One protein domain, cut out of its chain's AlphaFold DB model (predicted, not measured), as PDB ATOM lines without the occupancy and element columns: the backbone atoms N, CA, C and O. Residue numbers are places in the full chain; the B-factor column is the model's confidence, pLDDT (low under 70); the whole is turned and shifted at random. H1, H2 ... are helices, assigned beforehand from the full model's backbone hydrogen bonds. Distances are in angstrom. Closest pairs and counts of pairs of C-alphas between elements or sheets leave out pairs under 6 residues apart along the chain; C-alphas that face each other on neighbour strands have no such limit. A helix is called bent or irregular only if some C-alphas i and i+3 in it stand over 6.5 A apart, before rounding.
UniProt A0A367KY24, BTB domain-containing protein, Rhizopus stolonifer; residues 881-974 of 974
ATOM      1  N   GLU A 881     139.185 136.526 143.268       78.81
ATOM      2  CA  GLU A 881     140.088 136.765 142.135       78.81
ATOM      3  C   GLU A 881     139.548 137.821 141.163       78.81
ATOM      4  O   GLU A 881     140.328 138.553 140.556       78.81
ATOM      5  N   GLU A 882     138.222 137.912 141.032       81.06
ATOM      6  CA  GLU A 882     137.532 138.813 140.102       81.06
ATOM      7  C   GLU A 882     137.363 140.231 140.680       81.06
ATOM      8  O   GLU A 882     137.103 141.178 139.934       81.06
ATOM      9  N   LYS A 883     137.536 140.395 142.000       83.69
ATOM     10  CA  LYS A 883     137.413 141.677 142.710       83.69
ATOM     11  C   LYS A 883     138.583 142.620 142.413       83.69
ATOM     12  O   LYS A 883     139.749 142.211 142.363       83.69
ATOM     13  N   SER A 884     138.276 143.914 142.311       85.25
ATOM     14  CA  SER A 884     139.286 144.981 142.320       85.25
ATOM     15  C   SER A 884     140.066 145.001 143.644       85.25
ATOM     16  O   SER A 884     139.602 144.473 144.653       85.25
ATOM     17  N   SER A 885     141.244 145.635 143.679       82.75
ATOM     18  CA  SER A 885     142.058 145.712 144.910       82.75
ATOM     19  C   SER A 885     141.303 146.359 146.082       82.75
ATOM     20  O   SER A 885     141.424 145.908 147.218       82.75
ATOM     21  N   GLU A 886     140.462 147.365 145.819       84.44
ATOM     22  CA  GLU A 886     139.665 148.008 146.868       84.44
ATOM     23  C   GLU A 886     138.553 147.087 147.397       84.44
ATOM     24  O   GLU A 886     138.380 146.951 148.609       84.44
ATOM     25  N   GLU A 887     137.831 146.399 146.510       85.56
ATOM     26  CA  GLU A 887     136.791 145.434 146.895       85.56
ATOM     27  C   GLU A 887     137.375 144.215 147.612       85.56
ATOM     28  O   GLU A 887     136.777 143.710 148.564       85.56
ATOM     29  N   ARG A 888     138.556 143.752 147.186       88.88
ATOM     30  CA  ARG A 888     139.289 142.666 147.838       88.88
ATOM     31  C   ARG A 888     139.696 143.062 149.248       88.88
ATOM     32  O   ARG A 888     139.436 142.304 150.176       88.88
ATOM     33  N   ARG A 889     140.236 144.271 149.431       87.69
ATOM     34  CA  ARG A 889     140.588 144.795 150.756       87.69
ATOM     35  C   ARG A 889     139.373 144.872 151.682       87.69
ATOM     36  O   ARG A 889     139.478 144.449 152.827       87.69
ATOM     37  N   ARG A 890     138.218 145.347 151.196       88.00
ATOM     38  CA  ARG A 890     136.960 145.355 151.974       88.00
ATOM     39  C   ARG A 890     136.485 143.943 152.332       88.00
ATOM     40  O   ARG A 890     136.006 143.724 153.436       88.00
ATOM     41  N   CYS A 891     136.631 142.988 151.416       90.12
ATOM     42  CA  CYS A 891     136.310 141.585 151.674       90.12
ATOM     43  C   CYS A 891     137.230 140.983 152.752       90.12
ATOM     44  O   CYS A 891     136.748 140.354 153.686       90.12
ATOM     45  N   LEU A 892     138.545 141.224 152.665       91.12
ATOM     46  CA  LEU A 892     139.525 140.766 153.658       91.12
ATOM     47  C   LEU A 892     139.267 141.369 155.041       91.12
ATOM     48  O   LEU A 892     139.333 140.648 156.031       91.12
ATOM     49  N   GLU A 893     138.923 142.657 155.102       91.56
ATOM     50  CA  GLU A 893     138.511 143.338 156.335       91.56
ATOM     51  C   GLU A 893     137.351 142.591 157.017       91.56
ATOM     52  O   GLU A 893     137.441 142.237 158.191       91.56
ATOM     53  N   GLY A 894     136.305 142.263 156.252       90.94
ATOM     54  CA  GLY A 894     135.146 141.526 156.752       90.94
ATOM     55  C   GLY A 894     135.427 140.066 157.123       90.94
ATOM     56  O   GLY A 894     134.888 139.562 158.107       90.94
ATOM     57  N   LEU A 895     136.309 139.378 156.390       92.06
ATOM     58  CA  LEU A 895     136.744 138.017 156.734       92.06
ATOM     59  C   LEU A 895     137.538 137.985 158.046       92.06
ATOM     60  O   LEU A 895     137.398 137.036 158.818       92.06
ATOM     61  N   ILE A 896     138.352 139.012 158.303       90.75
ATOM     62  CA  ILE A 896     139.094 139.156 159.558       90.75
ATOM     63  C   ILE A 896     138.144 139.484 160.708       90.75
ATOM     64  O   ILE A 896     138.289 138.909 161.782       90.75
ATOM     65  N   GLU A 897     137.157 140.358 160.500       89.75
ATOM     66  CA  GLU A 897     136.114 140.626 161.497       89.75
ATOM     67  C   GLU A 897     135.343 139.348 161.853       89.75
ATOM     68  O   GLU A 897     135.237 138.999 163.029       89.75
ATOM     69  N   LEU A 898     134.899 138.589 160.844       90.81
ATOM     70  CA  LEU A 898     134.254 137.289 161.030       90.81
ATOM     71  C   LEU A 898     135.144 136.316 161.812       90.81
ATOM     72  O   LEU A 898     134.647 135.626 162.698       90.81
ATOM     73  N   TYR A 899     136.443 136.253 161.500       90.12
ATOM     74  CA  TYR A 899     137.382 135.402 162.228       90.12
ATOM     75  C   TYR A 899     137.463 135.810 163.703       90.12
ATOM     76  O   TYR A 899     137.190 134.994 164.578       90.12
ATOM     77  N   ARG A 900     137.745 137.086 163.983       87.75
ATOM     78  CA  ARG A 900     137.904 137.609 165.351       87.75
ATOM     79  C   ARG A 900     136.669 137.390 166.216       87.75
ATOM     80  O   ARG A 900     136.783 137.061 167.389       87.75
ATOM     81  N   GLU A 901     135.492 137.572 165.636       87.94
ATOM     82  CA  GLU A 901     134.236 137.491 166.366       87.94
ATOM     83  C   GLU A 901     133.755 136.045 166.577       87.94
ATOM     84  O   GLU A 901     133.050 135.785 167.553       87.94
ATOM     85  N   CYS A 902     134.102 135.108 165.691       88.62
ATOM     86  CA  CYS A 902     133.595 133.731 165.726       88.62
ATOM     87  C   CYS A 902     134.618 132.676 166.172       88.62
ATOM     88  O   CYS A 902     134.247 131.503 166.218       88.62
ATOM     89  N   VAL A 903     135.865 133.048 166.480       87.50
ATOM     90  CA  VAL A 903     136.890 132.144 167.037       87.50
ATOM     91  C   VAL A 903     136.417 131.503 168.346       87.50
ATOM     92  O   VAL A 903     135.825 132.173 169.194       87.50
ATOM     93  N   ASP A 904     136.679 130.203 168.504       85.44
ATOM     94  CA  ASP A 904     136.468 129.494 169.768       85.44
ATOM     95  C   ASP A 904     137.613 129.825 170.745       85.44
ATOM     96  O   ASP A 904     138.760 129.480 170.457       85.44
ATOM     97  N   PRO A 905     137.344 130.471 171.893       77.44
ATOM     98  CA  PRO A 905     138.381 130.796 172.871       77.44
ATOM     99  C   PRO A 905     138.922 129.567 173.624       77.44
ATOM    100  O   PRO A 905     139.914 129.685 174.339       77.44
ATOM    101  N   LEU A 906     138.263 128.405 173.529       81.38
ATOM    102  CA  LEU A 906     138.651 127.184 174.243       81.38
ATOM    103  C   LEU A 906     139.551 126.262 173.414       81.38
ATOM    104  O   LEU A 906     140.253 125.426 173.989       81.38
ATOM    105  N   GLU A 907     139.527 126.388 172.086       83.62
ATOM    106  CA  GLU A 907     140.357 125.589 171.186       83.62
ATOM    107  C   GLU A 907     141.603 126.376 170.742       83.62
ATOM    108  O   GLU A 907     141.498 127.535 170.340       83.62
ATOM    109  N   PRO A 908     142.802 125.760 170.760       82.12
ATOM    110  CA  PRO A 908     144.051 126.464 170.474       82.12
ATOM    111  C   PRO A 908     144.180 126.919 169.014       82.12
ATOM    112  O   PRO A 908     144.952 127.824 168.742       82.12
ATOM    113  N   ASP A 909     143.449 126.321 168.069       81.75
ATOM    114  CA  ASP A 909     143.413 126.724 166.652       81.75
ATOM    115  C   ASP A 909     142.257 127.697 166.337       81.75
ATOM    116  O   ASP A 909     141.969 127.988 165.171       81.75
ATOM    117  N   GLY A 910     141.559 128.168 167.374       82.25
ATOM    118  CA  GLY A 910     140.382 129.018 167.266       82.25
ATOM    119  C   GLY A 910     139.136 128.308 166.734       82.25
ATOM    120  O   GLY A 910     138.210 128.975 166.266       82.25
ATOM    121  N   GLY A 911     139.099 126.972 166.763       84.31
ATOM    122  CA  GLY A 911     137.930 126.182 166.386       84.31
ATOM    123  C   GLY A 911     137.858 125.821 164.903       84.31
ATOM    124  O   GLY A 911     136.810 125.361 164.444       84.31
ATOM    125  N   ILE A 912     138.927 126.027 164.119       85.88
ATOM    126  CA  ILE A 912     138.933 125.792 162.658       85.88
ATOM    127  C   ILE A 912     138.941 124.308 162.267       85.88
ATOM    128  O   ILE A 912     138.653 123.977 161.108       85.88
ATOM    129  N   GLN A 913     139.338 123.421 163.184       83.69
ATOM    130  CA  GLN A 913     139.265 121.969 163.020       83.69
ATOM    131  C   GLN A 913     138.203 121.313 163.899       83.69
ATOM    132  O   GLN A 913     137.979 120.105 163.766       83.69
ATOM    133  N   SER A 914     137.527 122.086 164.749       84.25
ATOM    134  CA  SER A 914     136.505 121.554 165.639       84.25
ATOM    135  C   SER A 914     135.422 120.820 164.855       84.25
ATOM    136  O   SER A 914     134.918 121.306 163.836       84.25
ATOM    137  N   SER A 915     135.024 119.654 165.362       78.50
ATOM    138  CA  SER A 915     133.836 118.938 164.879       78.50
ATOM    139  C   SER A 915     132.548 119.412 165.557       78.50
ATOM    140  O   SER A 915     131.458 119.038 165.125       78.50
ATOM    141  N   ILE A 916     132.677 120.227 166.610       81.38
ATOM    142  CA  ILE A 916     131.584 120.634 167.498       81.38
ATOM    143  C   ILE A 916     131.313 122.138 167.362       81.38
ATOM    144  O   ILE A 916     130.155 122.547 167.444       81.38
ATOM    145  N   TRP A 917     132.337 122.954 167.089       88.25
ATOM    146  CA  TRP A 917     132.177 124.400 166.928       88.25
ATOM    147  C   TRP A 917     131.346 124.760 165.679       88.25
ATOM    148  O   TRP A 917     131.719 124.390 164.556       88.25
ATOM    149  N   PRO A 918     130.244 125.524 165.816       83.94
ATOM    150  CA  PRO A 918     129.317 125.804 164.716       83.94
ATOM    151  C   PRO A 918     129.949 126.619 163.581       83.94
ATOM    152  O   PRO A 918     129.543 126.496 162.417       83.94
ATOM    153  N   PHE A 919     130.976 127.422 163.872       88.81
ATOM    154  CA  PHE A 919     131.643 128.271 162.882       88.81
ATOM    155  C   PHE A 919     132.882 127.627 162.241       88.81
ATOM    156  O   PHE A 919     133.425 128.197 161.298       88.81
ATOM    157  N   SER A 920     133.280 126.417 162.652       86.75
ATOM    158  CA  SER A 920     134.505 125.728 162.202       86.75
ATOM    159  C   SER A 920     134.735 125.776 160.683       86.75
ATOM    160  O   SER A 920     135.750 126.288 160.215       86.75
ATOM    161  N   ASN A 921     133.749 125.356 159.878       85.50
ATOM    162  CA  ASN A 921     133.873 125.349 158.413       85.50
ATOM    163  C   ASN A 921     134.074 126.760 157.827       85.50
ATOM    164  O   ASN A 921     134.898 126.950 156.933       85.50
ATOM    165  N   ILE A 922     133.344 127.763 158.333       87.38
ATOM    166  CA  ILE A 922     133.456 129.115 157.781       87.38
ATOM    167  C   ILE A 922     134.751 129.793 158.221       87.38
ATOM    168  O   ILE A 922     135.401 130.411 157.389       87.38
ATOM    169  N   LEU A 923     135.192 129.582 159.464       89.56
ATOM    170  CA  LEU A 923     136.500 130.038 159.936       89.56
ATOM    171  C   LEU A 923     137.637 129.386 159.147       89.56
ATOM    172  O   LEU A 923     138.582 130.070 158.768       89.56
ATOM    173  N   ASN A 924     137.524 128.092 158.833       87.94
ATOM    174  CA  ASN A 924     138.503 127.375 158.019       87.94
ATOM    175  C   ASN A 924     138.640 127.997 156.621       87.94
ATOM    176  O   ASN A 924     139.751 128.264 156.172       87.94
ATOM    177  N   VAL A 925     137.518 128.253 155.939       86.75
ATOM    178  CA  VAL A 925     137.511 128.863 154.598       86.75
ATOM    179  C   VAL A 925     137.947 130.332 154.636       86.75
ATOM    180  O   VAL A 925     138.684 130.770 153.750       86.75
ATOM    181  N   SER A 926     137.545 131.084 155.659       89.56
ATOM    182  CA  SER A 926     137.962 132.474 155.843       89.56
ATOM    183  C   SER A 926     139.458 132.579 156.098       89.56
ATOM    184  O   SER A 926     140.128 133.322 155.387       89.56
ATOM    185  N   LEU A 927     140.004 131.793 157.034       89.94
ATOM    186  CA  LEU A 927     141.434 131.797 157.337       89.94
ATOM    187  C   LEU A 927     142.249 131.386 156.114       89.94
ATOM    188  O   LEU A 927     143.183 132.084 155.750       89.94
ATOM    189  N   LYS A 928     141.834 130.332 155.407       88.25
ATOM    190  CA  LYS A 928     142.384 129.975 154.095       88.25
ATOM    191  C   LYS A 928     142.466 131.196 153.172       88.25
ATOM    192  O   LYS A 928     143.549 131.613 152.779       88.25
ATOM    193  N   THR A 929     141.333 131.824 152.891       88.06
ATOM    194  CA  THR A 929     141.264 132.980 151.984       88.06
ATOM    195  C   THR A 929     142.135 134.150 152.452       88.06
ATOM    196  O   THR A 929     142.772 134.800 151.628       88.06
ATOM    197  N   ILE A 930     142.214 134.393 153.764       90.19
ATOM    198  CA  ILE A 930     143.114 135.389 154.359       90.19
ATOM    199  C   ILE A 930     144.574 135.052 154.040       90.19
ATOM    200  O   ILE A 930     145.313 135.944 153.635       90.19
ATOM    201  N   LEU A 931     144.991 133.786 154.156       89.94
ATOM    202  CA  LEU A 931     146.366 133.371 153.853       89.94
ATOM    203  C   LEU A 931     146.720 133.496 152.367       89.94
ATOM    204  O   LEU A 931     147.838 133.885 152.048       89.94
ATOM    205  N   GLN A 932     145.756 133.261 151.473       85.88
ATOM    206  CA  GLN A 932     145.913 133.465 150.026       85.88
ATOM    207  C   GLN A 932     146.172 134.915 149.610       85.88
ATOM    208  O   GLN A 932     146.632 135.141 148.495       85.88
ATOM    209  N   TYR A 933     145.872 135.874 150.483       87.75
ATOM    210  CA  TYR A 933     146.081 137.303 150.254       87.75
ATOM    211  C   TYR A 933     146.707 137.963 151.488       87.75
ATOM    212  O   TYR A 933     146.377 139.102 151.829       87.75
ATOM    213  N   LEU A 934     147.578 137.238 152.199       89.69
ATOM    214  CA  LEU A 934     148.047 137.629 153.528       89.69
ATOM    215  C   LEU A 934     148.766 138.980 153.520       89.69
ATOM    216  O   LEU A 934     148.597 139.773 154.444       89.69
ATOM    217  N   THR A 935     149.511 139.284 152.456       88.50
ATOM    218  CA  THR A 935     150.214 140.564 152.312       88.50
ATOM    219  C   THR A 935     149.242 141.750 152.272       88.50
ATOM    220  O   THR A 935     149.533 142.798 152.850       88.50
ATOM    221  N   GLU A 936     148.081 141.598 151.621       87.94
ATOM    222  CA  GLU A 936     147.006 142.603 151.623       87.94
ATOM    223  C   GLU A 936     146.231 142.586 152.952       87.94
ATOM    224  O   GLU A 936     145.893 143.641 153.495       87.94
ATOM    225  N   ALA A 937     145.990 141.397 153.511       88.56
ATOM    226  CA  ALA A 937     145.249 141.201 154.753       88.56
ATOM    227  C   ALA A 937     145.943 141.856 155.957       88.56
ATOM    228  O   ALA A 937     145.278 142.504 156.765       88.56
ATOM    229  N   CYS A 938     147.275 141.784 156.051       87.69
ATOM    230  CA  CYS A 938     148.042 142.438 157.116       87.69
ATOM    231  C   CYS A 938     147.907 143.974 157.124       87.69
ATOM    232  O   CYS A 938     148.194 144.604 158.139       87.69
ATOM    233  N   GLN A 939     147.446 144.580 156.024       86.25
ATOM    234  CA  GLN A 939     147.236 146.029 155.889       86.25
ATOM    235  C   GLN A 939     145.794 146.468 156.206       86.25
ATOM    236  O   GLN A 939     145.456 147.650 156.079       86.25
ATOM    237  N   THR A 940     144.911 145.533 156.558       88.75
ATOM    238  CA  THR A 940     143.523 145.817 156.957       88.75
ATOM    239  C   THR A 940     143.467 146.422 158.360       88.75
ATOM    240  O   THR A 940     144.323 146.155 159.207       88.75
ATOM    241  N   ASN A 941     142.447 147.237 158.629       87.31
ATOM    242  CA  ASN A 941     142.286 147.840 159.953       87.31
ATOM    243  C   ASN A 941     141.973 146.763 160.999       87.31
ATOM    244  O   ASN A 941     142.442 146.861 162.128       87.31
ATOM    245  N   GLY A 942     141.251 145.711 160.617       84.50
ATOM    246  CA  GLY A 942     140.903 144.567 161.448       84.50
ATOM    247  C   GLY A 942     142.126 143.782 161.905       84.50
ATOM    248  O   GLY A 942     142.214 143.439 163.084       84.50
ATOM    249  N   PHE A 943     143.108 143.562 161.022       86.25
ATOM    250  CA  PHE A 943     144.368 142.914 161.398       86.25
ATOM    251  C   PHE A 943     145.206 143.804 162.327       86.25
ATOM    252  O   PHE A 943     145.707 143.352 163.358       86.25
ATOM    253  N   LEU A 944     145.306 145.102 162.018       84.94
ATOM    254  CA  LEU A 944     145.996 146.074 162.874       84.94
ATOM    255  C   LEU A 944     145.308 146.231 164.245       84.94
ATOM    256  O   LEU A 944     145.973 146.421 165.268       84.94
ATOM    257  N   ALA A 945     143.982 146.108 164.292       82.38
ATOM    258  CA  ALA A 945     143.194 146.083 165.519       82.38
ATOM    259  C   ALA A 945     143.467 144.814 166.339       82.38
ATOM    260  O   ALA A 945     143.632 144.911 167.551       82.38
ATOM    261  N   MET A 946     143.585 143.649 165.693       80.88
ATOM    262  CA  MET A 946     143.957 142.385 166.343       80.88
ATOM    263  C   MET A 946     145.309 142.512 167.066       80.88
ATOM    264  O   MET A 946     145.448 142.109 168.218       80.88
ATOM    265  N   LYS A 947     146.271 143.191 166.432       77.00
ATOM    266  CA  LYS A 947     147.599 143.482 166.990       77.00
ATOM    267  C   LYS A 947     147.573 144.507 168.131       77.00
ATOM    268  O   LYS A 947     148.192 144.310 169.176       77.00
ATOM    269  N   SER A 948     146.851 145.613 167.947       72.88
ATOM    270  CA  SER A 948     146.821 146.725 168.912       72.88
ATOM    271  C   SER A 948     145.947 146.455 170.140       72.88
ATOM    272  O   SER A 948     146.243 146.977 171.216       72.88
ATOM    273  N   ALA A 949     144.922 145.605 170.019       65.94
ATOM    274  CA  ALA A 949     144.038 145.218 171.119       65.94
ATOM    275  C   ALA A 949     144.706 144.294 172.157       65.94
ATOM    276  O   ALA A 949     144.123 144.073 173.217       65.94
ATOM    277  N   LYS A 950     145.918 143.773 171.884       57.66
ATOM    278  CA  LYS A 950     146.715 142.903 172.777       57.66
ATOM    279  C   LYS A 950     145.964 141.690 173.346       57.66
ATOM    280  O   LYS A 950     146.330 141.171 174.400       57.66
ATOM    281  N   LYS A 951     144.931 141.213 172.653       68.12
ATOM    282  CA  LYS A 951     144.292 139.937 172.969       68.12
ATOM    283  C   LYS A 951     145.201 138.815 172.469       68.12
ATOM    284  O   LYS A 951     145.081 138.380 171.329       68.12
ATOM    285  N   MET A 952     146.152 138.412 173.312       68.88
ATOM    286  CA  MET A 952     147.162 137.398 172.972       68.88
ATOM    287  C   MET A 952     146.514 136.081 172.527       68.88
ATOM    288  O   MET A 952     146.997 135.476 171.583       68.88
ATOM    289  N   GLU A 953     145.375 135.715 173.118       73.94
ATOM    290  CA  GLU A 953     144.615 134.500 172.789       73.94
ATOM    291  C   GLU A 953     144.099 134.489 171.334       73.94
ATOM    292  O   GLU A 953     144.226 133.481 170.649       73.94
ATOM    293  N   GLU A 954     143.586 135.616 170.813       80.56
ATOM    294  CA  GLU A 954     143.106 135.714 169.417       80.56
ATOM    295  C   GLU A 954     144.264 135.591 168.411       80.56
ATOM    296  O   GLU A 954     144.131 134.976 167.353       80.56
ATOM    297  N   LEU A 955     145.414 136.184 168.741       81.44
ATOM    298  CA  LEU A 955     146.615 136.163 167.906       81.44
ATOM    299  C   LEU A 955     147.318 134.801 167.931       81.44
ATOM    300  O   LEU A 955     147.804 134.343 166.897       81.44
ATOM    301  N   GLU A 956     147.354 134.154 169.093       83.06
ATOM    302  CA  GLU A 956     147.868 132.797 169.265       83.06
ATOM    303  C   GLU A 956     146.995 131.803 168.494       83.06
ATOM    304  O   GLU A 956     147.526 131.048 167.678       83.06
ATOM    305  N   ALA A 957     145.665 131.900 168.620       85.50
ATOM    306  CA  ALA A 957     144.721 131.103 167.839       85.50
ATOM    307  C   ALA A 957     144.901 131.294 166.325       85.50
ATOM    308  O   ALA A 957     144.879 130.325 165.562       85.50
ATOM    309  N   PHE A 958     145.162 132.528 165.880       87.62
ATOM    310  CA  PHE A 958     145.474 132.822 164.481       87.62
ATOM    311  C   PHE A 958     146.768 132.133 164.018       87.62
ATOM    312  O   PHE A 958     146.779 131.483 162.973       87.62
ATOM    313  N   CYS A 959     147.850 132.208 164.800       87.56
ATOM    314  CA  CYS A 959     149.140 131.592 164.465       87.56
ATOM    315  C   CYS A 959     149.093 130.056 164.483       87.56
ATOM    316  O   CYS A 959     149.597 129.396 163.565       87.56
ATOM    317  N   VAL A 960     148.441 129.473 165.489       86.81
ATOM    318  CA  VAL A 960     148.204 128.027 165.565       86.81
ATOM    319  C   VAL A 960     147.310 127.586 164.409       86.81
ATOM    320  O   VAL A 960     147.587 126.563 163.781       86.81
ATOM    321  N   GLY A 961     146.300 128.381 164.051       86.88
ATOM    322  CA  GLY A 961     145.444 128.146 162.893       86.88
ATOM    323  C   GLY A 961     146.219 128.100 161.570       86.88
ATOM    324  O   GLY A 961     146.001 127.193 160.764       86.88
ATOM    325  N   ILE A 962     147.173 129.018 161.360       88.56
ATOM    326  CA  ILE A 962     148.086 129.007 160.199       88.56
ATOM    327  C   ILE A 962     148.870 127.697 160.146       88.56
ATOM    328  O   ILE A 962     148.836 126.986 159.140       88.56
ATOM    329  N   THR A 963     149.531 127.356 161.251       85.88
ATOM    330  CA  THR A 963     150.352 126.144 161.379       85.88
ATOM    331  C   THR A 963     149.539 124.886 161.087       85.88
ATOM    332  O   THR A 963     149.936 124.012 160.314       85.88
ATOM    333  N   THR A 964     148.331 124.850 161.630       85.31
ATOM    334  CA  THR A 964     147.370 123.759 161.500       85.31
ATOM    335  C   THR A 964     146.860 123.578 160.066       85.31
ATOM    336  O   THR A 964     146.610 122.448 159.634       85.31
ATOM    337  N   LEU A 965     146.700 124.662 159.301       84.62
ATOM    338  CA  LEU A 965     146.289 124.600 157.895       84.62
ATOM    339  C   LEU A 965     147.428 124.179 156.964       84.62
ATOM    340  O   LEU A 965     147.185 123.402 156.037       84.62
ATOM    341  N   LEU A 966     148.647 124.666 157.202       81.12
ATOM    342  CA  LEU A 966     149.796 124.404 156.333       81.12
ATOM    343  C   LEU A 966     150.383 122.996 156.530       81.12
ATOM    344  O   LEU A 966     150.742 122.353 155.545       81.12
ATOM    345  N   ASN A 967     150.375 122.461 157.757       75.25
ATOM    346  CA  ASN A 967     150.865 121.102 158.049       75.25
ATOM    347  C   ASN A 967     149.939 119.984 157.529       75.25
ATOM    348  O   ASN A 967     150.364 118.846 157.345       75.25
ATOM    349  N   LYS A 968     148.665 120.278 157.236       62.06
ATOM    350  CA  LYS A 968     147.661 119.267 156.844       62.06
ATOM    351  C   LYS A 968     147.877 118.648 155.449       62.06
ATOM    352  O   LYS A 968     147.142 117.732 155.083       62.06
ATOM    353  N   LYS A 969     148.870 119.121 154.683       48.44
ATOM    354  CA  LYS A 969     149.264 118.581 153.367       48.44
ATOM    355  C   LYS A 969     149.767 117.130 153.443       48.44
ATOM    356  O   LYS A 969     149.595 116.394 152.480       48.44
ATOM    357  N   GLU A 970     150.304 116.684 154.580       42.78
ATOM    358  CA  GLU A 970     150.865 115.326 154.702       42.78
ATOM    359  C   GLU A 970     149.817 114.199 154.702       42.78
ATOM    360  O   GLU A 970     150.151 113.061 154.393       42.78
ATOM    361  N   ILE A 971     148.545 114.486 155.002       35.66
ATOM    362  CA  ILE A 971     147.527 113.437 155.221       35.66
ATOM    363  C   ILE A 971     146.667 113.176 153.966       35.66
ATOM    364  O   ILE A 971     145.963 112.175 153.895       35.66
ATOM    365  N   SER A 972     146.712 114.043 152.948       32.72
ATOM    366  CA  SER A 972     145.918 113.866 151.716       32.72
ATOM    367  C   SER A 972     146.653 113.173 150.560       32.72
ATOM    368  O   SER A 972     146.025 112.926 149.535       32.72
ATOM    369  N   GLU A 973     147.945 112.860 150.709       28.56
ATOM    370  CA  GLU A 973     148.746 112.111 149.716       28.56
ATOM    371  C   GLU A 973     149.200 110.715 150.202       28.56
ATOM    372  O   GLU A 973     150.026 110.082 149.545       28.56
ATOM    373  N   SER A 974     148.635 110.197 151.306       26.23
ATOM    374  CA  SER A 974     148.804 108.796 151.741       26.23
ATOM    375  C   SER A 974     147.635 107.904 151.337       26.23
ATOM    376  O   SER A 974     146.501 108.240 151.759       26.23
TER     377      SER A 974
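This is residues 881 to 974 of the 974 residues of the protein "BTB domain-containing protein" of Rhizopus stolonifer (UniProt A0A367KY24). H1 and H2 form a helical hairpin; the longest helix, H5, crosses H2, and short H3 and H4 pack on H1. Residues 967 to 974 stick out. The printed part has 94 residues, 63 of them in five named helices, H1 to H5 in order, with no named strand; its class is all helix, and it is compact, with a radius of gyration of the C-alphas of 13.3 A and spans of 39 by 32 by 21 A.

H5, residues 952 to 971, runs 29.8 A to C-alpha 971 at (147.527, 113.437, 155.221), with a kink of 26 degrees near residue 965; it is only just irregular, C-alphas 967 and 970 being 6.7 A apart. H2 is residues 920 to 932, 18.4 A. H1, residues 885 to 902, runs 25.5 A from C-alpha 885 at (142.058, 145.712, 144.910). H3 is residues 934 to 937, 4.7 A, and H4 941 to 948, 10.1 A.

H5 touches H2 with residues 961 to 965 alone, about perpendicular at 86 degrees; closest C-alphas Lys 928 and Leu 965, 7.7 A. H1 and H2 touch, opposite ways, at 36 degrees, only just steep; closest C-alphas Leu 895 and Ser 926, 5.7 A. H1, the hub, touches H3 with residues 889 to 893 alone, closest C-alphas Leu 892 and Ala 937, 5.8 A. With residues 893 to 900 alone it touches H4, closest C-alphas Glu 893 and Gly 942, 5.8 A. Every O i to N i+4 pair is within hydrogen-bond range in H1, H2 and H4, and 12 of 16 in H5; H3 is too short for one.

The farthest C-alphas, Ser 948 and Ser 974, are 41.7 A apart. The printed part has no cut; the link from H1 to H2 is long, 17 residues. Residues 949 to 952 and 968 to 974 have pLDDT under 70.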